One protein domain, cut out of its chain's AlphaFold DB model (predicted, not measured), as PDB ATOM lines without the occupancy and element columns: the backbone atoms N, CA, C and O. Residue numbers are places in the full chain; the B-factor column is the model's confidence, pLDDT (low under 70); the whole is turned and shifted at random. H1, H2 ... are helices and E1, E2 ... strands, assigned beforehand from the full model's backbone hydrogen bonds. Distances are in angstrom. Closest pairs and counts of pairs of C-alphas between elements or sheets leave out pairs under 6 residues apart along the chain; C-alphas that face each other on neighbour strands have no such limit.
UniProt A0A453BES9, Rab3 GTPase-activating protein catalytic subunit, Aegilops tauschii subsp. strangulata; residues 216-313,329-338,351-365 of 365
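Overview. This is residues 216 to 313, 329 to 338 and 351 to 365 of the 365 residues of the protein "Rab3 GTPase-activating protein catalytic subunit" of Aegilops tauschii subsp. strangulata (UniProt A0A453BES9). The helix H2 runs through the middle, with E3 of the hairpin E2-E3 packing on its residues 284 to 291, while H5 lies nearly side by side with it and the short H3 stands crosswise between H5 and the hairpin. H1 is set off at one far end, where residues 257 to 263 and 269 to 274 stick out, and the loop of residues 216 to 224 lies toward the other end. The 123 printed residues hold three named strands, then five named helices, in the order E1, E2, E3, H1, H2, H3, H4, H5; the sheet is E2 - E3, antiparallel, and the class is mixed, helices and strands. The whole is only just compact, close to loose, with a radius of gyration of the C-alphas of 16.4 A, and spans 49 by 32 by 26 A.

Along the chain. Start at C-alpha 216, at (-0.739, 44.284, 16.908), and go on to E1, residues 223 to 225. E2, residues 229 to 237, is 14.9 A long and bends by 93 degrees at Gly 234; E3, residues 244 to 248, is 12.6 A long. Find C-alpha 258 at (-43.461, 44.619, 23.098); from there H1 runs 20.0 A to residue 271. H2 takes residues 277 to 291 over 20.9 A, H3 residues 297 to 304 over 10.3 A, and H4 residues 332 to 335. H5, residues 353 to 364, runs 17.0 A and ends with C-alpha 364 at (-9.971, 54.881, 6.818).

Arrangement. Look first at H5, the hub, which touches three other helices. With residues 359 to 363 alone it only just touches H2, with 3 pairs of C-alphas within 8 A, the closest being those of Lys 289 and Met 363 at 7.3 A; the two run the same way at a shallow tilt of 27 degrees. With the same residues it only just touches H3, also with 3 pairs, the closest C-alphas being those of Leu 297 and Arg 360 at 6.2 A. Its residues 353 to 356 touch H4, where the closest C-alphas, Met 334 and Tyr 353, are 5.5 A apart. The closest C-alphas of H2 and E3 are those of Phe 288 and Pro 248, 5.2 A apart. In the hairpin E2 and E3, find N 230 and O 247 at 2.9 A and N 247 and O 231 at 2.8 A, within hydrogen-bond range. H3 is near both of these strands. E1 pairs with no named strand, but its residues 223 to 224 pair with residues 216 to 217, antiparallel. H1 touches no helix. In H1, H2 and H3 every O i to N i+4 pair is within hydrogen-bond range, in H5 7 of 8 are, and H4 is too short for such a pair.

Size, cuts and confidence. The two C-alphas farthest apart, Gly 221 and Glu 259, are 50.4 A apart. Residues 314 to 328 and 339 to 350 are not printed, with C-alpha gaps of 10.1 A and 7.4 A across the cuts. Of the links that are printed whole, none is long. Mean pLDDT of the printed part is 81.0, and 22 residues are under 70, among them 272 to 278, 335 to 338 and 351 to 355.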
ATOM      1  N   ALA A 216      -0.791  44.632  18.328       85.44
ATOM      2  CA  ALA A 216      -0.739  44.284  16.908       85.44
ATOM      3  C   ALA A 216       0.044  45.327  16.117       85.44
ATOM      4  O   ALA A 216      -0.035  46.521  16.418       85.44
ATOM      5  N   SER A 217       0.743  44.896  15.072       84.06
ATOM      6  CA  SER A 217       1.328  45.822  14.105       84.06
ATOM      7  C   SER A 217       0.237  46.494  13.271       84.06
ATOM      8  O   SER A 217      -0.642  45.830  12.723       84.06
ATOM      9  N   ASN A 218       0.296  47.820  13.161       81.62
ATOM     10  CA  ASN A 218      -0.524  48.575  12.218       81.62
ATOM     11  C   ASN A 218       0.060  48.489  10.789       81.62
ATOM     12  O   ASN A 218       1.136  47.935  10.565       81.62
ATOM     13  N   SER A 219      -0.626  49.079   9.806       74.62
ATOM     14  CA  SER A 219      -0.179  49.126   8.402       74.62
ATOM     15  C   SER A 219       1.163  49.849   8.183       74.62
ATOM     16  O   SER A 219       1.778  49.692   7.133       74.62
ATOM     17  N   SER A 220       1.612  50.651   9.153       80.38
ATOM     18  CA  SER A 220       2.888  51.381   9.137       80.38
ATOM     19  C   SER A 220       4.021  50.625   9.847       80.38
ATOM     20  O   SER A 220       5.166  51.063   9.786       80.38
ATOM     21  N   GLY A 221       3.719  49.496  10.499       77.12
ATOM     22  CA  GLY A 221       4.663  48.702  11.287       77.12
ATOM     23  C   GLY A 221       4.758  49.083  12.770       77.12
ATOM     24  O   GLY A 221       5.478  48.408  13.504       77.12
ATOM     25  N   ASP A 222       4.026  50.100  13.242       83.75
ATOM     26  CA  ASP A 222       4.015  50.460  14.665       83.75
ATOM     27  C   ASP A 222       3.186  49.459  15.470       83.75
ATOM     28  O   ASP A 222       2.132  48.991  15.027       83.75
ATOM     29  N   GLN A 223       3.632  49.177  16.690       84.69
ATOM     30  CA  GLN A 223       2.944  48.278  17.604       84.69
ATOM     31  C   GLN A 223       1.862  49.040  18.385       84.69
ATOM     32  O   GLN A 223       2.156  49.960  19.147       84.69
ATOM     33  N   VAL A 224       0.598  48.669  18.176       87.19
ATOM     34  CA  VAL A 224      -0.582  49.333  18.751       87.19
ATOM     35  C   VAL A 224      -1.324  48.378  19.679       87.19
ATOM     36  O   VAL A 224      -1.505  47.203  19.361       87.19
ATOM     37  N   LEU A 225      -1.765  48.894  20.826       86.12
ATOM     38  CA  LEU A 225      -2.565  48.164  21.807       86.12
ATOM     39  C   LEU A 225      -3.945  47.804  21.232       86.12
ATOM     40  O   LEU A 225      -4.658  48.672  20.721       86.12
ATOM     41  N   ARG A 226      -4.346  46.537  21.349       89.00
ATOM     42  CA  ARG A 226      -5.697  46.070  21.028       89.00
ATOM     43  C   ARG A 226      -6.636  46.406  22.178       89.00
ATOM     44  O   ARG A 226      -6.370  46.083  23.333       89.00
ATOM     45  N   LEU A 227      -7.771  47.015  21.861       87.19
ATOM     46  CA  LEU A 227      -8.764  47.425  22.850       87.19
ATOM     47  C   LEU A 227     -10.071  46.663  22.664       87.19
ATOM     48  O   LEU A 227     -10.535  46.467  21.545       87.19
ATOM     49  N   GLY A 228     -10.688  46.274  23.782       86.06
ATOM     50  CA  GLY A 228     -11.983  45.595  23.769       86.06
ATOM     51  C   GLY A 228     -11.932  44.221  23.103       86.06
ATOM     52  O   GLY A 228     -12.853  43.876  22.378       86.06
ATOM     53  N   VAL A 229     -10.859  43.458  23.311       86.62
ATOM     54  CA  VAL A 229     -10.725  42.085  22.807       86.62
ATOM     55  C   VAL A 229     -11.519  41.122  23.690       86.62
ATOM     56  O   VAL A 229     -11.381  41.160  24.910       86.62
ATOM     57  N   ASP A 230     -12.326  40.257  23.076       84.88
ATOM     58  CA  ASP A 230     -13.019  39.159  23.758       84.88
ATOM     59  C   ASP A 230     -12.218  37.855  23.635       84.88
ATOM     60  O   ASP A 230     -11.681  37.330  24.611       84.88
ATOM     61  N   CYS A 231     -12.069  37.350  22.409       83.38
ATOM     62  CA  CYS A 231     -11.355  36.106  22.135       83.38
ATOM     63  C   CYS A 231     -10.711  36.100  20.741       83.38
ATOM     64  O   CYS A 231     -11.079  36.878  19.859       83.38
ATOM     65  N   ALA A 232      -9.729  35.221  20.526       83.88
ATOM     66  CA  ALA A 232      -9.114  35.042  19.212       83.88
ATOM     67  C   ALA A 232     -10.131  34.462  18.215       83.88
ATOM     68  O   ALA A 232     -10.780  33.451  18.492       83.88
ATOM     69  N   SER A 233     -10.246  35.072  17.035       77.44
ATOM     70  CA  SER A 233     -11.192  34.669  15.990       77.44
ATOM     71  C   SER A 233     -10.622  33.527  15.138       77.44
ATOM     72  O   SER A 233     -10.437  33.660  13.925       77.44
ATOM     73  N   GLY A 234     -10.345  32.388  15.780       80.38
ATOM     74  CA  GLY A 234      -9.960  31.137  15.122       80.38
ATOM     75  C   GLY A 234      -8.807  31.285  14.118       80.38
ATOM     76  O   GLY A 234      -7.704  31.676  14.482       80.38
ATOM     77  N   ASN A 235      -9.062  30.931  12.855       82.19
ATOM     78  CA  ASN A 235      -8.089  30.887  11.756       82.19
ATOM     79  C   ASN A 235      -8.044  32.160  10.887       82.19
ATOM     80  O   ASN A 235      -7.406  32.154   9.832       82.19
ATOM     81  N   LEU A 236      -8.738  33.235  11.273       87.12
ATOM     82  CA  LEU A 236      -8.731  34.478  10.507       87.12
ATOM     83  C   LEU A 236      -7.468  35.294  10.803       87.12
ATOM     84  O   LEU A 236      -7.123  35.551  11.954       87.12
ATOM     85  N   THR A 237      -6.818  35.760   9.740       91.25
ATOM     86  CA  THR A 237      -5.724  36.736   9.798       91.25
ATOM     87  C   THR A 237      -6.078  37.970   8.981       91.25
ATOM     88  O   THR A 237      -6.705  37.835   7.918       91.25
ATOM     89  N   LEU A 238      -5.627  39.134   9.442       90.62
ATOM     90  CA  LEU A 238      -5.751  40.407   8.746       90.62
ATOM     91  C   LEU A 238      -5.093  40.337   7.368       90.62
ATOM     92  O   LEU A 238      -4.049  39.701   7.183       90.62
ATOM     93  N   LEU A 239      -5.737  40.962   6.386       88.81
ATOM     94  CA  LEU A 239      -5.307  40.877   4.991       88.81
ATOM     95  C   LEU A 239      -4.014  41.648   4.717       88.81
ATOM     96  O   LEU A 239      -3.216  41.181   3.907       88.81
ATOM     97  N   GLU A 240      -3.809  42.795   5.369       86.69
ATOM     98  CA  GLU A 240      -2.640  43.655   5.127       86.69
ATOM     99  C   GLU A 240      -1.441  43.294   6.006       86.69
ATOM    100  O   GLU A 240      -0.323  43.211   5.508       86.69
ATOM    101  N   THR A 241      -1.664  43.048   7.299       86.12
ATOM    102  CA  THR A 241      -0.579  42.840   8.273       86.12
ATOM    103  C   THR A 241      -0.276  41.365   8.537       86.12
ATOM    104  O   THR A 241       0.795  41.038   9.034       86.12
ATOM    105  N   GLY A 242      -1.199  40.452   8.211       86.44
ATOM    106  CA  GLY A 242      -1.057  39.020   8.500       86.44
ATOM    107  C   GLY A 242      -1.275  38.634   9.968       86.44
ATOM    108  O   GLY A 242      -1.294  37.443  10.273       86.44
ATOM    109  N   GLU A 243      -1.498  39.610  10.849       88.56
ATOM    110  CA  GLU A 243      -1.802  39.424  12.271       88.56
ATOM    111  C   GLU A 243      -3.104  38.628  12.484       88.56
ATOM    112  O   GLU A 243      -4.034  38.740  11.677       88.56
ATOM    113  N   PRO A 244      -3.239  37.852  13.572       89.94
ATOM    114  CA  PRO A 244      -4.490  37.182  13.910       89.94
ATOM    115  C   PRO A 244      -5.626  38.183  14.159       89.94
ATOM    116  O   PRO A 244      -5.437  39.251  14.754       89.94
ATOM    117  N   VAL A 245      -6.828  37.816  13.716       92.19
ATOM    118  CA  VAL A 245      -8.059  38.557  14.006       92.19
ATOM    119  C   VAL A 245      -8.564  38.169  15.389       92.19
ATOM    120  O   VAL A 245      -8.610  36.992  15.747       92.19
ATOM    121  N   TYR A 246      -9.003  39.160  16.152       92.25
ATOM    122  CA  TYR A 246      -9.655  38.997  17.440       92.25
ATOM    123  C   TYR A 246     -11.099  39.481  17.364       92.25
ATOM    124  O   TYR A 246     -11.390  40.537  16.797       92.25
ATOM    125  N   SER A 247     -12.006  38.710  17.955       92.25
ATOM    126  CA  SER A 247     -13.395  39.111  18.126       92.25
ATOM    127  C   SER A 247     -13.463  40.248  19.152       92.25
ATOM    128  O   SER A 247     -12.955  40.083  20.266       92.25
ATOM    129  N   PRO A 248     -14.056  41.402  18.807       92.38
ATOM    130  CA  PRO A 248     -14.266  42.488  19.749       92.38
ATOM    131  C   PRO A 248     -15.399  42.182  20.735       92.38
ATOM    132  O   PRO A 248     -16.376  41.508  20.408       92.38
ATOM    133  N   ILE A 249     -15.325  42.788  21.916       89.56
ATOM    134  CA  ILE A 249     -16.450  42.946  22.832       89.56
ATOM    135  C   ILE A 249     -17.425  43.934  22.187       89.56
ATOM    136  O   ILE A 249     -17.134  45.123  22.048       89.56
ATOM    137  N   LEU A 250     -18.593  43.435  21.794       89.88
ATOM    138  CA  LEU A 250     -19.625  44.243  21.153       89.88
ATOM    139  C   LEU A 250     -20.472  45.016  22.159       89.88
ATOM    140  O   LEU A 250     -20.708  44.585  23.292       89.88
ATOM    141  N   GLN A 251     -20.987  46.161  21.714       85.00
ATOM    142  CA  GLN A 251     -21.976  46.892  22.488       85.00
ATOM    143  C   GLN A 251     -23.279  46.089  22.533       85.00
ATOM    144  O   GLN A 251     -23.807  45.673  21.507       85.00
ATOM    145  N   GLU A 252     -23.831  45.907  23.731       85.62
ATOM    146  CA  GLU A 252     -25.117  45.231  23.893       85.62
ATOM    147  C   GLU A 252     -26.226  46.008  23.166       85.62
ATOM    148  O   GLU A 252     -26.430  47.201  23.428       85.62
ATOM    149  N   GLY A 253     -26.976  45.310  22.309       83.25
ATOM    150  CA  GLY A 253     -28.099  45.879  21.566       83.25
ATOM    151  C   GLY A 253     -29.237  46.391  22.460       83.25
ATOM    152  O   GLY A 253     -29.264  46.112  23.668       83.25
ATOM    153  N   PRO A 254     -30.193  47.148  21.895       83.94
ATOM    154  CA  PRO A 254     -31.314  47.702  22.649       83.94
ATOM    155  C   PRO A 254     -32.121  46.601  23.354       83.94
ATOM    156  O   PRO A 254     -32.246  45.483  22.857       83.94
ATOM    157  N   ILE A 255     -32.642  46.912  24.543       88.56
ATOM    158  CA  ILE A 255     -33.570  46.025  25.250       88.56
ATOM    159  C   ILE A 255     -34.952  46.288  24.665       88.56
ATOM    160  O   ILE A 255     -35.434  47.413  24.733       88.56
ATOM    161  N   MET A 256     -35.561  45.266  24.075       86.75
ATOM    162  CA  MET A 256     -36.800  45.413  23.321       86.75
ATOM    163  C   MET A 256     -37.986  44.900  24.140       86.75
ATOM    164  O   MET A 256     -38.053  43.709  24.438       86.75
ATOM    165  N   THR A 257     -38.912  45.791  24.497       92.19
ATOM    166  CA  THR A 257     -40.244  45.435  25.014       92.19
ATOM    167  C   THR A 257     -41.245  45.345  23.868       92.19
ATOM    168  O   THR A 257     -40.988  45.844  22.771       92.19
ATOM    169  N   ALA A 258     -42.406  44.734  24.102       90.25
ATOM    170  CA  ALA A 258     -43.461  44.619  23.098       90.25
ATOM    171  C   ALA A 258     -43.904  45.991  22.554       90.25
ATOM    172  O   ALA A 258     -44.148  46.131  21.355       90.25
ATOM    173  N   GLU A 259     -43.965  47.012  23.417       89.31
ATOM    174  CA  GLU A 259     -44.301  48.382  23.018       89.31
ATOM    175  C   GLU A 259     -43.217  48.990  22.119       89.31
ATOM    176  O   GLU A 259     -43.529  49.476  21.031       89.31
ATOM    177  N   LEU A 260     -41.943  48.869  22.505       87.75
ATOM    178  CA  LEU A 260     -40.829  49.399  21.717       87.75
ATOM    179  C   LEU A 260     -40.662  48.680  20.370       87.75
ATOM    180  O   LEU A 260     -40.311  49.309  19.369       87.75
ATOM    181  N   ILE A 261     -40.920  47.369  20.319       87.69
ATOM    182  CA  ILE A 261     -40.932  46.595  19.065       87.69
ATOM    183  C   ILE A 261     -41.993  47.167  18.130       87.69
ATOM    184  O   ILE A 261     -41.677  47.524  16.997       87.69
ATOM    185  N   LYS A 262     -43.224  47.325  18.626       88.25
ATOM    186  CA  LYS A 262     -44.337  47.862  17.844       88.25
ATOM    187  C   LYS A 262     -44.051  49.279  17.337       88.25
ATOM    188  O   LYS A 262     -44.298  49.569  16.169       88.25
ATOM    189  N   GLU A 263     -43.511  50.149  18.188       86.25
ATOM    190  CA  GLU A 263     -43.126  51.511  17.801       86.25
ATOM    191  C   GLU A 263     -42.037  51.502  16.717       86.25
ATOM    192  O   GLU A 263     -42.120  52.237  15.729       86.25
ATOM    193  N   THR A 264     -41.036  50.631  16.864       83.25
ATOM    194  CA  THR A 264     -39.943  50.490  15.893       83.25
ATOM    195  C   THR A 264     -40.461  49.994  14.544       83.25
ATOM    196  O   THR A 264     -40.079  50.533  13.504       83.25
ATOM    197  N   GLU A 265     -41.350  49.000  14.540       85.25
ATOM    198  CA  GLU A 265     -41.992  48.489  13.326       85.25
ATOM    199  C   GLU A 265     -42.807  49.579  12.620       85.25
ATOM    200  O   GLU A 265     -42.660  49.775  11.411       85.25
ATOM    201  N   GLU A 266     -43.608  50.346  13.362       84.31
ATOM    202  CA  GLU A 266     -44.392  51.454  12.810       84.31
ATOM    203  C   GLU A 266     -43.493  52.542  12.209       84.31
ATOM    204  O   GLU A 266     -43.746  53.035  11.104       84.31
ATOM    205  N   LEU A 267     -42.410  52.901  12.903       80.31
ATOM    206  CA  LEU A 267     -41.452  53.888  12.421       80.31
ATOM    207  C   LEU A 267     -40.803  53.437  11.110       80.31
ATOM    208  O   LEU A 267     -40.710  54.234  10.171       80.31
ATOM    209  N   VAL A 268     -40.376  52.175  11.029       81.62
ATOM    210  CA  VAL A 268     -39.776  51.591   9.820       81.62
ATOM    211  C   VAL A 268     -40.782  51.591   8.669       81.62
ATOM    212  O   VAL A 268     -40.442  52.023   7.567       81.62
ATOM    213  N   LEU A 269     -42.031  51.185   8.919       80.12
ATOM    214  CA  LEU A 269     -43.093  51.195   7.909       80.12
ATOM    215  C   LEU A 269     -43.392  52.609   7.394       80.12
ATOM    216  O   LEU A 269     -43.587  52.792   6.192       80.12
ATOM    217  N   ARG A 270     -43.405  53.610   8.280       80.56
ATOM    218  CA  ARG A 270     -43.725  55.003   7.934       80.56
ATOM    219  C   ARG A 270     -42.589  55.723   7.214       80.56
ATOM    220  O   ARG A 270     -42.846  56.518   6.316       80.56
ATOM    221  N   THR A 271     -41.347  55.497   7.633       76.25
ATOM    222  CA  THR A 271     -40.185  56.259   7.144       76.25
ATOM    223  C   THR A 271     -39.408  55.543   6.046       76.25
ATOM    224  O   THR A 271     -38.612  56.177   5.357       76.25
ATOM    225  N   GLY A 272     -39.589  54.226   5.891       68.88
ATOM    226  CA  GLY A 272     -38.723  53.399   5.049       68.88
ATOM    227  C   GLY A 272     -37.272  53.347   5.543       68.88
ATOM    228  O   GLY A 272     -36.397  52.900   4.801       68.88
ATOM    229  N   SER A 273     -37.000  53.822   6.765       65.25
ATOM    230  CA  SER A 273     -35.660  53.849   7.345       65.25
ATOM    231  C   SER A 273     -35.206  52.447   7.727       65.25
ATOM    232  O   SER A 273     -35.976  51.620   8.212       65.25
ATOM    233  N   VAL A 274     -33.905  52.210   7.593       60.66
ATOM    234  CA  VAL A 274     -33.220  51.121   8.290       60.66
ATOM    235  C   VAL A 274     -33.260  51.494   9.778       60.66
ATOM    236  O   VAL A 274     -32.822  52.589  10.125       60.66
ATOM    237  N   GLY A 275     -33.884  50.681  10.633       59.19
ATOM    238  CA  GLY A 275     -34.098  51.002  12.054       59.19
ATOM    239  C   GLY A 275     -32.803  51.099  12.884       59.19
ATOM    240  O   GLY A 275     -31.719  51.381  12.372       59.19
ATOM    241  N   ALA A 276     -32.877  50.793  14.184       59.94
ATOM    242  CA  ALA A 276     -31.728  50.819  15.106       59.94
ATOM    243  C   ALA A 276     -30.525  49.933  14.687       59.94
ATOM    244  O   ALA A 276     -29.431  50.077  15.227       59.94
ATOM    245  N   GLY A 277     -30.681  49.042  13.701       61.69
ATOM    246  CA  GLY A 277     -29.595  48.198  13.192       61.69
ATOM    247  C   GLY A 277     -28.409  48.975  12.602       61.69
ATOM    248  O   GLY A 277     -27.273  48.521  12.704       61.69
ATOM    249  N   CYS A 278     -28.631  50.175  12.049       69.12
ATOM    250  CA  CYS A 278     -27.543  50.985  11.485       69.12
ATOM    251  C   CYS A 278     -26.587  51.545  12.548       69.12
ATOM    252  O   CYS A 278     -25.390  51.654  12.285       69.12
ATOM    253  N   SER A 279     -27.081  51.916  13.733       77.19
ATOM    254  CA  SER A 279     -26.216  52.405  14.815       77.19
ATOM    255  C   SER A 279     -25.431  51.267  15.459       77.19
ATOM    256  O   SER A 279     -24.245  51.445  15.737       77.19
ATOM    257  N   GLN A 280     -26.052  50.093  15.623       84.38
ATOM    258  CA  GLN A 280     -25.364  48.901  16.120       84.38
ATOM    259  C   GLN A 280     -24.220  48.490  15.187       84.38
ATOM    260  O   GLN A 280     -23.102  48.323  15.649       84.38
ATOM    261  N   LEU A 281     -24.454  48.442  13.870       86.06
ATOM    262  CA  LEU A 281     -23.409  48.087  12.906       86.06
ATOM    263  C   LEU A 281     -22.201  49.037  12.956       86.06
ATOM    264  O   LEU A 281     -21.056  48.603  12.848       86.06
ATOM    265  N   LEU A 282     -22.446  50.341  13.114       86.12
ATOM    266  CA  LEU A 282     -21.367  51.321  13.254       86.12
ATOM    267  C   LEU A 282     -20.576  51.110  14.549       86.12
ATOM    268  O   LEU A 282     -19.352  51.223  14.528       86.12
ATOM    269  N   SER A 283     -21.265  50.785  15.647       88.31
ATOM    270  CA  SER A 283     -20.634  50.439  16.923       88.31
ATOM    271  C   SER A 283     -19.791  49.165  16.806       88.31
ATOM    272  O   SER A 283     -18.624  49.176  17.196       88.31
ATOM    273  N   ASP A 284     -20.329  48.113  16.182       91.88
ATOM    274  CA  ASP A 284     -19.632  46.840  15.968       91.88
ATOM    275  C   ASP A 284     -18.353  47.030  15.145       91.88
ATOM    276  O   ASP A 284     -17.302  46.485  15.477       91.88
ATOM    277  N   MET A 285     -18.414  47.850  14.093       92.00
ATOM    278  CA  MET A 285     -17.254  48.159  13.254       92.00
ATOM    279  C   MET A 285     -16.175  48.938  14.019       92.00
ATOM    280  O   MET A 285     -14.987  48.662  13.856       92.00
ATOM    281  N   GLN A 286     -16.562  49.899  14.861       90.50
ATOM    282  CA  GLN A 286     -15.611  50.631  15.704       90.50
ATOM    283  C   GLN A 286     -14.944  49.708  16.727       90.50
ATOM    284  O   GLN A 286     -13.727  49.775  16.902       90.50
ATOM    285  N   ALA A 287     -15.716  48.820  17.357       92.44
ATOM    286  CA  ALA A 287     -15.192  47.825  18.285       92.44
ATOM    287  C   ALA A 287     -14.217  46.871  17.577       92.44
ATOM    288  O   ALA A 287     -13.114  46.639  18.067       92.44
ATOM    289  N   PHE A 288     -14.568  46.398  16.376       93.88
ATOM    290  CA  PHE A 288     -13.695  45.546  15.569       93.88
ATOM    291  C   PHE A 288     -12.374  46.230  15.219       93.88
ATOM    292  O   PHE A 288     -11.318  45.617  15.366       93.88
ATOM    293  N   LYS A 289     -12.420  47.503  14.811       92.62
ATOM    294  CA  LYS A 289     -11.217  48.286  14.504       92.62
ATOM    295  C   LYS A 289     -10.326  48.487  15.732       92.62
ATOM    296  O   LYS A 289      -9.108  48.406  15.617       92.62
ATOM    297  N   ALA A 290     -10.920  48.723  16.900       91.06
ATOM    298  CA  ALA A 290     -10.182  48.872  18.152       91.06
ATOM    299  C   ALA A 290      -9.503  47.560  18.592       91.06
ATOM    300  O   ALA A 290      -8.365  47.577  19.059       91.06
ATOM    301  N   ALA A 291     -10.170  46.420  18.389       92.19
ATOM    302  CA  ALA A 291      -9.620  45.099  18.688       92.19
ATOM    303  C   ALA A 291      -8.582  44.631  17.653       92.19
ATOM    304  O   ALA A 291      -7.759  43.766  17.959       92.19
ATOM    305  N   ASN A 292      -8.604  45.185  16.435       92.69
ATOM    306  CA  ASN A 292      -7.768  44.764  15.312       92.69
ATOM    307  C   ASN A 292      -7.060  45.946  14.627       92.69
ATOM    308  O   ASN A 292      -7.465  46.365  13.540       92.69
ATOM    309  N   PRO A 293      -5.974  46.474  15.217       91.19
ATOM    310  CA  PRO A 293      -5.153  47.487  14.568       91.19
ATOM    311  C   PRO A 293      -4.661  47.023  13.189       91.19
ATOM    312  O   PRO A 293      -4.243  45.881  13.021       91.19
ATOM    313  N   GLY A 294      -4.733  47.908  12.192       88.44
ATOM    314  CA  GLY A 294      -4.357  47.592  10.807       88.44
ATOM    315  C   GLY A 294      -5.410  46.819  10.000       88.44
ATOM    316  O   GLY A 294      -5.128  46.431   8.871       88.44
ATOM    317  N   CYS A 295      -6.616  46.588  10.535       90.75
ATOM    318  CA  CYS A 295      -7.678  45.916   9.787       90.75
ATOM    319  C   CYS A 295      -8.282  46.782   8.671       90.75
ATOM    320  O   CYS A 295      -8.417  48.002   8.812       90.75
ATOM    321  N   VAL A 296      -8.756  46.126   7.609       90.44
ATOM    322  CA  VAL A 296      -9.518  46.758   6.518       90.44
ATOM    323  C   VAL A 296     -10.989  46.327   6.510       90.44
ATOM    324  O   VAL A 296     -11.389  45.410   7.226       90.44
ATOM    325  N   LEU A 297     -11.819  46.973   5.684       88.50
ATOM    326  CA  LEU A 297     -13.259  46.670   5.581       88.50
ATOM    327  C   LEU A 297     -13.538  45.222   5.224       88.50
ATOM    328  O   LEU A 297     -14.481  44.618   5.729       88.50
ATOM    329  N   GLU A 298     -12.699  44.662   4.379       89.75
ATOM    330  CA  GLU A 298     -12.755  43.276   3.978       89.75
ATOM    331  C   GLU A 298     -12.549  42.336   5.181       89.75
ATOM    332  O   GLU A 298     -13.262  41.342   5.289       89.75
ATOM    333  N   ASP A 299     -11.675  42.677   6.137       91.31
ATOM    334  CA  ASP A 299     -11.506  41.909   7.380       91.31
ATOM    335  C   ASP A 299     -12.749  41.981   8.268       91.31
ATOM    336  O   ASP A 299     -13.194  40.959   8.793       91.31
ATOM    337  N   PHE A 300     -13.358  43.167   8.382       92.06
ATOM    338  CA  PHE A 300     -14.607  43.328   9.123       92.06
ATOM    339  C   PHE A 300     -15.743  42.509   8.504       92.06
ATOM    340  O   PHE A 300     -16.468  41.836   9.225       92.06
ATOM    341  N   ILE A 301     -15.889  42.512   7.175       90.12
ATOM    342  CA  ILE A 301     -16.947  41.754   6.489       90.12
ATOM    343  C   ILE A 301     -16.716  40.246   6.624       90.12
ATOM    344  O   ILE A 301     -17.664  39.522   6.916       90.12
ATOM    345  N   ARG A 302     -15.467  39.775   6.493       90.69
ATOM    346  CA  ARG A 302     -15.095  38.363   6.716       90.69
ATOM    347  C   ARG A 302     -15.488  37.865   8.106       90.69
ATOM    348  O   ARG A 302     -15.820  36.693   8.246       90.69
ATOM    349  N   TRP A 303     -15.441  38.744   9.105       91.81
ATOM    350  CA  TRP A 303     -15.806  38.431  10.483       91.81
ATOM    351  C   TRP A 303     -17.309  38.624  10.771       91.81
ATOM    352  O   TRP A 303     -17.948  37.718  11.296       91.81
ATOM    353  N   HIS A 304     -17.891  39.773  10.409       90.31
ATOM    354  CA  HIS A 304     -19.264  40.173  10.771       90.31
ATOM    355  C   HIS A 304     -20.337  39.543   9.880       90.31
ATOM    356  O   HIS A 304     -21.405  39.170  10.358       90.31
ATOM    357  N   SER A 305     -20.049  39.387   8.584       89.06
ATOM    358  CA  SER A 305     -20.953  38.750   7.625       89.06
ATOM    359  C   SER A 305     -20.184  37.816   6.683       89.06
ATOM    360  O   SER A 305     -20.033  38.112   5.494       89.06
ATOM    361  N   PRO A 306     -19.716  36.650   7.175       87.50
ATOM    362  CA  PRO A 306     -19.014  35.666   6.351       87.50
ATOM    363  C   PRO A 306     -19.730  35.303   5.032       87.50
ATOM    364  O   PRO A 306     -19.043  35.162   4.022       87.50
ATOM    365  N   PRO A 307     -21.081  35.212   4.966       85.75
ATOM    366  CA  PRO A 307     -21.789  34.965   3.704       85.75
ATOM    367  C   PRO A 307     -21.653  36.084   2.659       85.75
ATOM    368  O   PRO A 307     -21.902  35.847   1.479       85.75
ATOM    369  N   ASP A 308     -21.291  37.302   3.073       85.56
ATOM    370  CA  ASP A 308     -21.059  38.439   2.177       85.56
ATOM    371  C   ASP A 308     -19.644  38.502   1.608       85.56
ATOM    372  O   ASP A 308     -19.338  39.402   0.819       85.56
ATOM    373  N   TRP A 309     -18.792  37.548   1.974       84.00
ATOM    374  CA  TRP A 309     -17.435  37.427   1.480       84.00
ATOM    375  C   TRP A 309     -17.270  36.165   0.633       84.00
ATOM    376  O   TRP A 309     -17.702  35.077   1.004       84.00
ATOM    377  N   SER A 310     -16.620  36.296  -0.518       82.19
ATOM    378  CA  SER A 310     -16.253  35.179  -1.385       82.19
ATOM    379  C   SER A 310     -14.759  35.218  -1.665       82.19
ATOM    380  O   SER A 310     -14.210  36.253  -2.027       82.19
ATOM    381  N   GLU A 311     -14.084  34.085  -1.512       76.81
ATOM    382  CA  GLU A 311     -12.681  33.963  -1.905       76.81
ATOM    383  C   GLU A 311     -12.577  33.815  -3.426       76.81
ATOM    384  O   GLU A 311     -13.272  32.990  -4.030       76.81
ATOM    385  N   ASP A 312     -11.691  34.590  -4.053       66.12
ATOM    386  CA  ASP A 312     -11.414  34.463  -5.481       66.12
ATOM    387  C   ASP A 312     -10.652  33.151  -5.725       66.12
ATOM    388  O   ASP A 312      -9.426  33.072  -5.656       66.12
ATOM    389  N   ARG A 313     -11.390  32.078  -6.037       50.38
ATOM    390  CA  ARG A 313     -10.825  30.739  -6.303       50.38
ATOM    391  C   ARG A 313      -9.872  30.684  -7.510       50.38
ATOM    392  O   ARG A 313      -9.202  29.671  -7.709       50.38
ATOM    393  N   ARG A 329     -13.718  38.798  -2.999       81.00
ATOM    394  CA  ARG A 329     -14.760  39.666  -3.550       81.00
ATOM    395  C   ARG A 329     -16.010  39.673  -2.662       81.00
ATOM    396  O   ARG A 329     -16.391  38.661  -2.085       81.00
ATOM    397  N   LEU A 330     -16.664  40.835  -2.572       81.94
ATOM    398  CA  LEU A 330     -17.934  41.001  -1.852       81.94
ATOM    399  C   LEU A 330     -19.091  40.287  -2.569       81.94
ATOM    400  O   LEU A 330     -19.040  40.107  -3.783       81.94
ATOM    401  N   SER A 331     -20.168  39.965  -1.863       79.94
ATOM    402  CA  SER A 331     -21.395  39.450  -2.481       79.94
ATOM    403  C   SER A 331     -22.036  40.453  -3.456       79.94
ATOM    404  O   SER A 331     -21.875  41.673  -3.334       79.94
ATOM    405  N   ASP A 332     -22.820  39.953  -4.416       75.31
ATOM    406  CA  ASP A 332     -23.488  40.793  -5.424       75.31
ATOM    407  C   ASP A 332     -24.450  41.823  -4.797       75.31
ATOM    408  O   ASP A 332     -24.565  42.952  -5.283       75.31
ATOM    409  N   ARG A 333     -25.076  41.485  -3.658       72.31
ATOM    410  CA  ARG A 333     -25.955  42.406  -2.908       72.31
ATOM    411  C   ARG A 333     -25.215  43.596  -2.283       72.31
ATOM    412  O   ARG A 333     -25.832  44.623  -2.022       72.31
ATOM    413  N   MET A 334     -23.906  43.473  -2.055       70.25
ATOM    414  CA  MET A 334     -23.056  44.545  -1.523       70.25
ATOM    415  C   MET A 334     -22.452  45.423  -2.630       70.25
ATOM    416  O   MET A 334     -21.950  46.512  -2.348       70.25
ATOM    417  N   GLN A 335     -22.483  44.970  -3.890       67.75
ATOM    418  CA  GLN A 335     -21.859  45.651  -5.034       67.75
ATOM    419  C   GLN A 335     -22.843  46.443  -5.907       67.75
ATOM    420  O   GLN A 335     -22.413  47.288  -6.696       67.75
ATOM    421  N   THR A 336     -24.148  46.195  -5.793       58.66
ATOM    422  CA  THR A 336     -25.169  46.801  -6.658       58.66
ATOM    423  C   THR A 336     -25.359  48.296  -6.378       58.66
ATOM    424  O   THR A 336     -25.980  48.721  -5.408       58.66
ATOM    425  N   LYS A 337     -24.850  49.139  -7.284       50.50
ATOM    426  CA  LYS A 337     -25.177  50.576  -7.337       50.50
ATOM    427  C   LYS A 337     -26.658  50.744  -7.703       50.50
ATOM    428  O   LYS A 337     -27.168  49.970  -8.502       50.50
ATOM    429  N   GLU A 338     -27.325  51.778  -7.187       44.25
ATOM    430  CA  GLU A 338     -28.768  52.090  -7.353       44.25
ATOM    431  C   GLU A 338     -29.331  52.121  -8.797       44.25
ATOM    432  O   GLU A 338     -30.518  52.372  -8.982       44.25
ATOM    433  N   ASN A 351     -30.854  47.492  -0.796       57.91
ATOM    434  CA  ASN A 351     -29.558  47.891  -1.333       57.91
ATOM    435  C   ASN A 351     -28.648  48.373  -0.186       57.91
ATOM    436  O   ASN A 351     -28.977  49.342   0.499       57.91
ATOM    437  N   LEU A 352     -27.505  47.709   0.015       63.75
ATOM    438  CA  LEU A 352     -26.541  48.011   1.084       63.75
ATOM    439  C   LEU A 352     -25.337  48.847   0.604       63.75
ATOM    440  O   LEU A 352     -24.460  49.189   1.398       63.75
ATOM    441  N   TYR A 353     -25.286  49.233  -0.673       63.53
ATOM    442  CA  TYR A 353     -24.155  49.960  -1.260       63.53
ATOM    443  C   TYR A 353     -23.879  51.341  -0.615       63.53
ATOM    444  O   TYR A 353     -22.713  51.655  -0.348       63.53
ATOM    445  N   PRO A 354     -24.887  52.186  -0.297       63.41
ATOM    446  CA  PRO A 354     -24.644  53.449   0.412       63.41
ATOM    447  C   PRO A 354     -24.076  53.242   1.824       63.41
ATOM    448  O   PRO A 354     -23.202  53.994   2.262       63.41
ATOM    449  N   LEU A 355     -24.529  52.189   2.513       65.19
ATOM    450  CA  LEU A 355     -24.033  51.787   3.829       65.19
ATOM    451  C   LEU A 355     -22.557  51.379   3.739       65.19
ATOM    452  O   LEU A 355     -21.741  51.880   4.510       65.19
ATOM    453  N   LEU A 356     -22.193  50.566   2.739       70.06
ATOM    454  CA  LEU A 356     -20.814  50.135   2.488       70.06
ATOM    455  C   LEU A 356     -19.857  51.328   2.321       70.06
ATOM    456  O   LEU A 356     -18.763  51.317   2.881       70.06
ATOM    457  N   ASN A 357     -20.254  52.384   1.600       69.94
ATOM    458  CA  ASN A 357     -19.403  53.573   1.445       69.94
ATOM    459  C   ASN A 357     -19.187  54.317   2.769       69.94
ATOM    460  O   ASN A 357     -18.081  54.794   3.029       69.94
ATOM    461  N   LYS A 358     -20.216  54.382   3.620       70.31
ATOM    462  CA  LYS A 358     -20.109  54.977   4.956       70.31
ATOM    463  C   LYS A 358     -19.189  54.152   5.861       70.31
ATOM    464  O   LYS A 358     -18.339  54.725   6.538       70.31
ATOM    465  N   LEU A 359     -19.299  52.823   5.813       70.62
ATOM    466  CA  LEU A 359     -18.407  51.905   6.534       70.62
ATOM    467  C   LEU A 359     -16.956  52.035   6.044       70.62
ATOM    468  O   LEU A 359     -16.031  52.165   6.842       70.62
ATOM    469  N   ARG A 360     -16.749  52.110   4.725       74.06
ATOM    470  CA  ARG A 360     -15.421  52.288   4.120       74.06
ATOM    471  C   ARG A 360     -14.754  53.598   4.540       74.06
ATOM    472  O   ARG A 360     -13.547  53.613   4.753       74.06
ATOM    473  N   TYR A 361     -15.512  54.689   4.644       70.06
ATOM    474  CA  TYR A 361     -14.988  55.967   5.137       70.06
ATOM    475  C   TYR A 361     -14.532  55.861   6.598       70.06
ATOM    476  O   TYR A 361     -13.439  56.303   6.935       70.06
ATOM    477  N   MET A 362     -15.326  55.200   7.439       66.62
ATOM    478  CA  MET A 362     -15.034  55.026   8.863       66.62
ATOM    479  C   MET A 362     -13.839  54.115   9.154       66.62
ATOM    480  O   MET A 362     -13.178  54.317  10.161       66.62
ATOM    481  N   MET A 363     -13.526  53.128   8.309       73.06
ATOM    482  CA  MET A 363     -12.310  52.326   8.522       73.06
ATOM    483  C   MET A 363     -11.026  53.047   8.111       73.06
ATOM    484  O   MET A 363      -9.966  52.723   8.643       73.06
ATOM    485  N   LYS A 364     -11.118  54.058   7.237       64.94
ATOM    486  CA  LYS A 364      -9.971  54.881   6.818       64.94
ATOM    487  C   LYS A 364      -9.569  55.975   7.815       64.94
ATOM    488  O   LYS A 364      -8.441  56.444   7.718       64.94
ATOM    489  N   ILE A 365     -10.471  56.390   8.712       47.91
ATOM    490  CA  ILE A 365     -10.186  57.284   9.855       47.91
ATOM    491  C   ILE A 365      -9.899  56.400  11.045       47.91
ATOM    492  O   ILE A 365      -8.732  56.231  11.445       47.91
TER     493      ILE A 365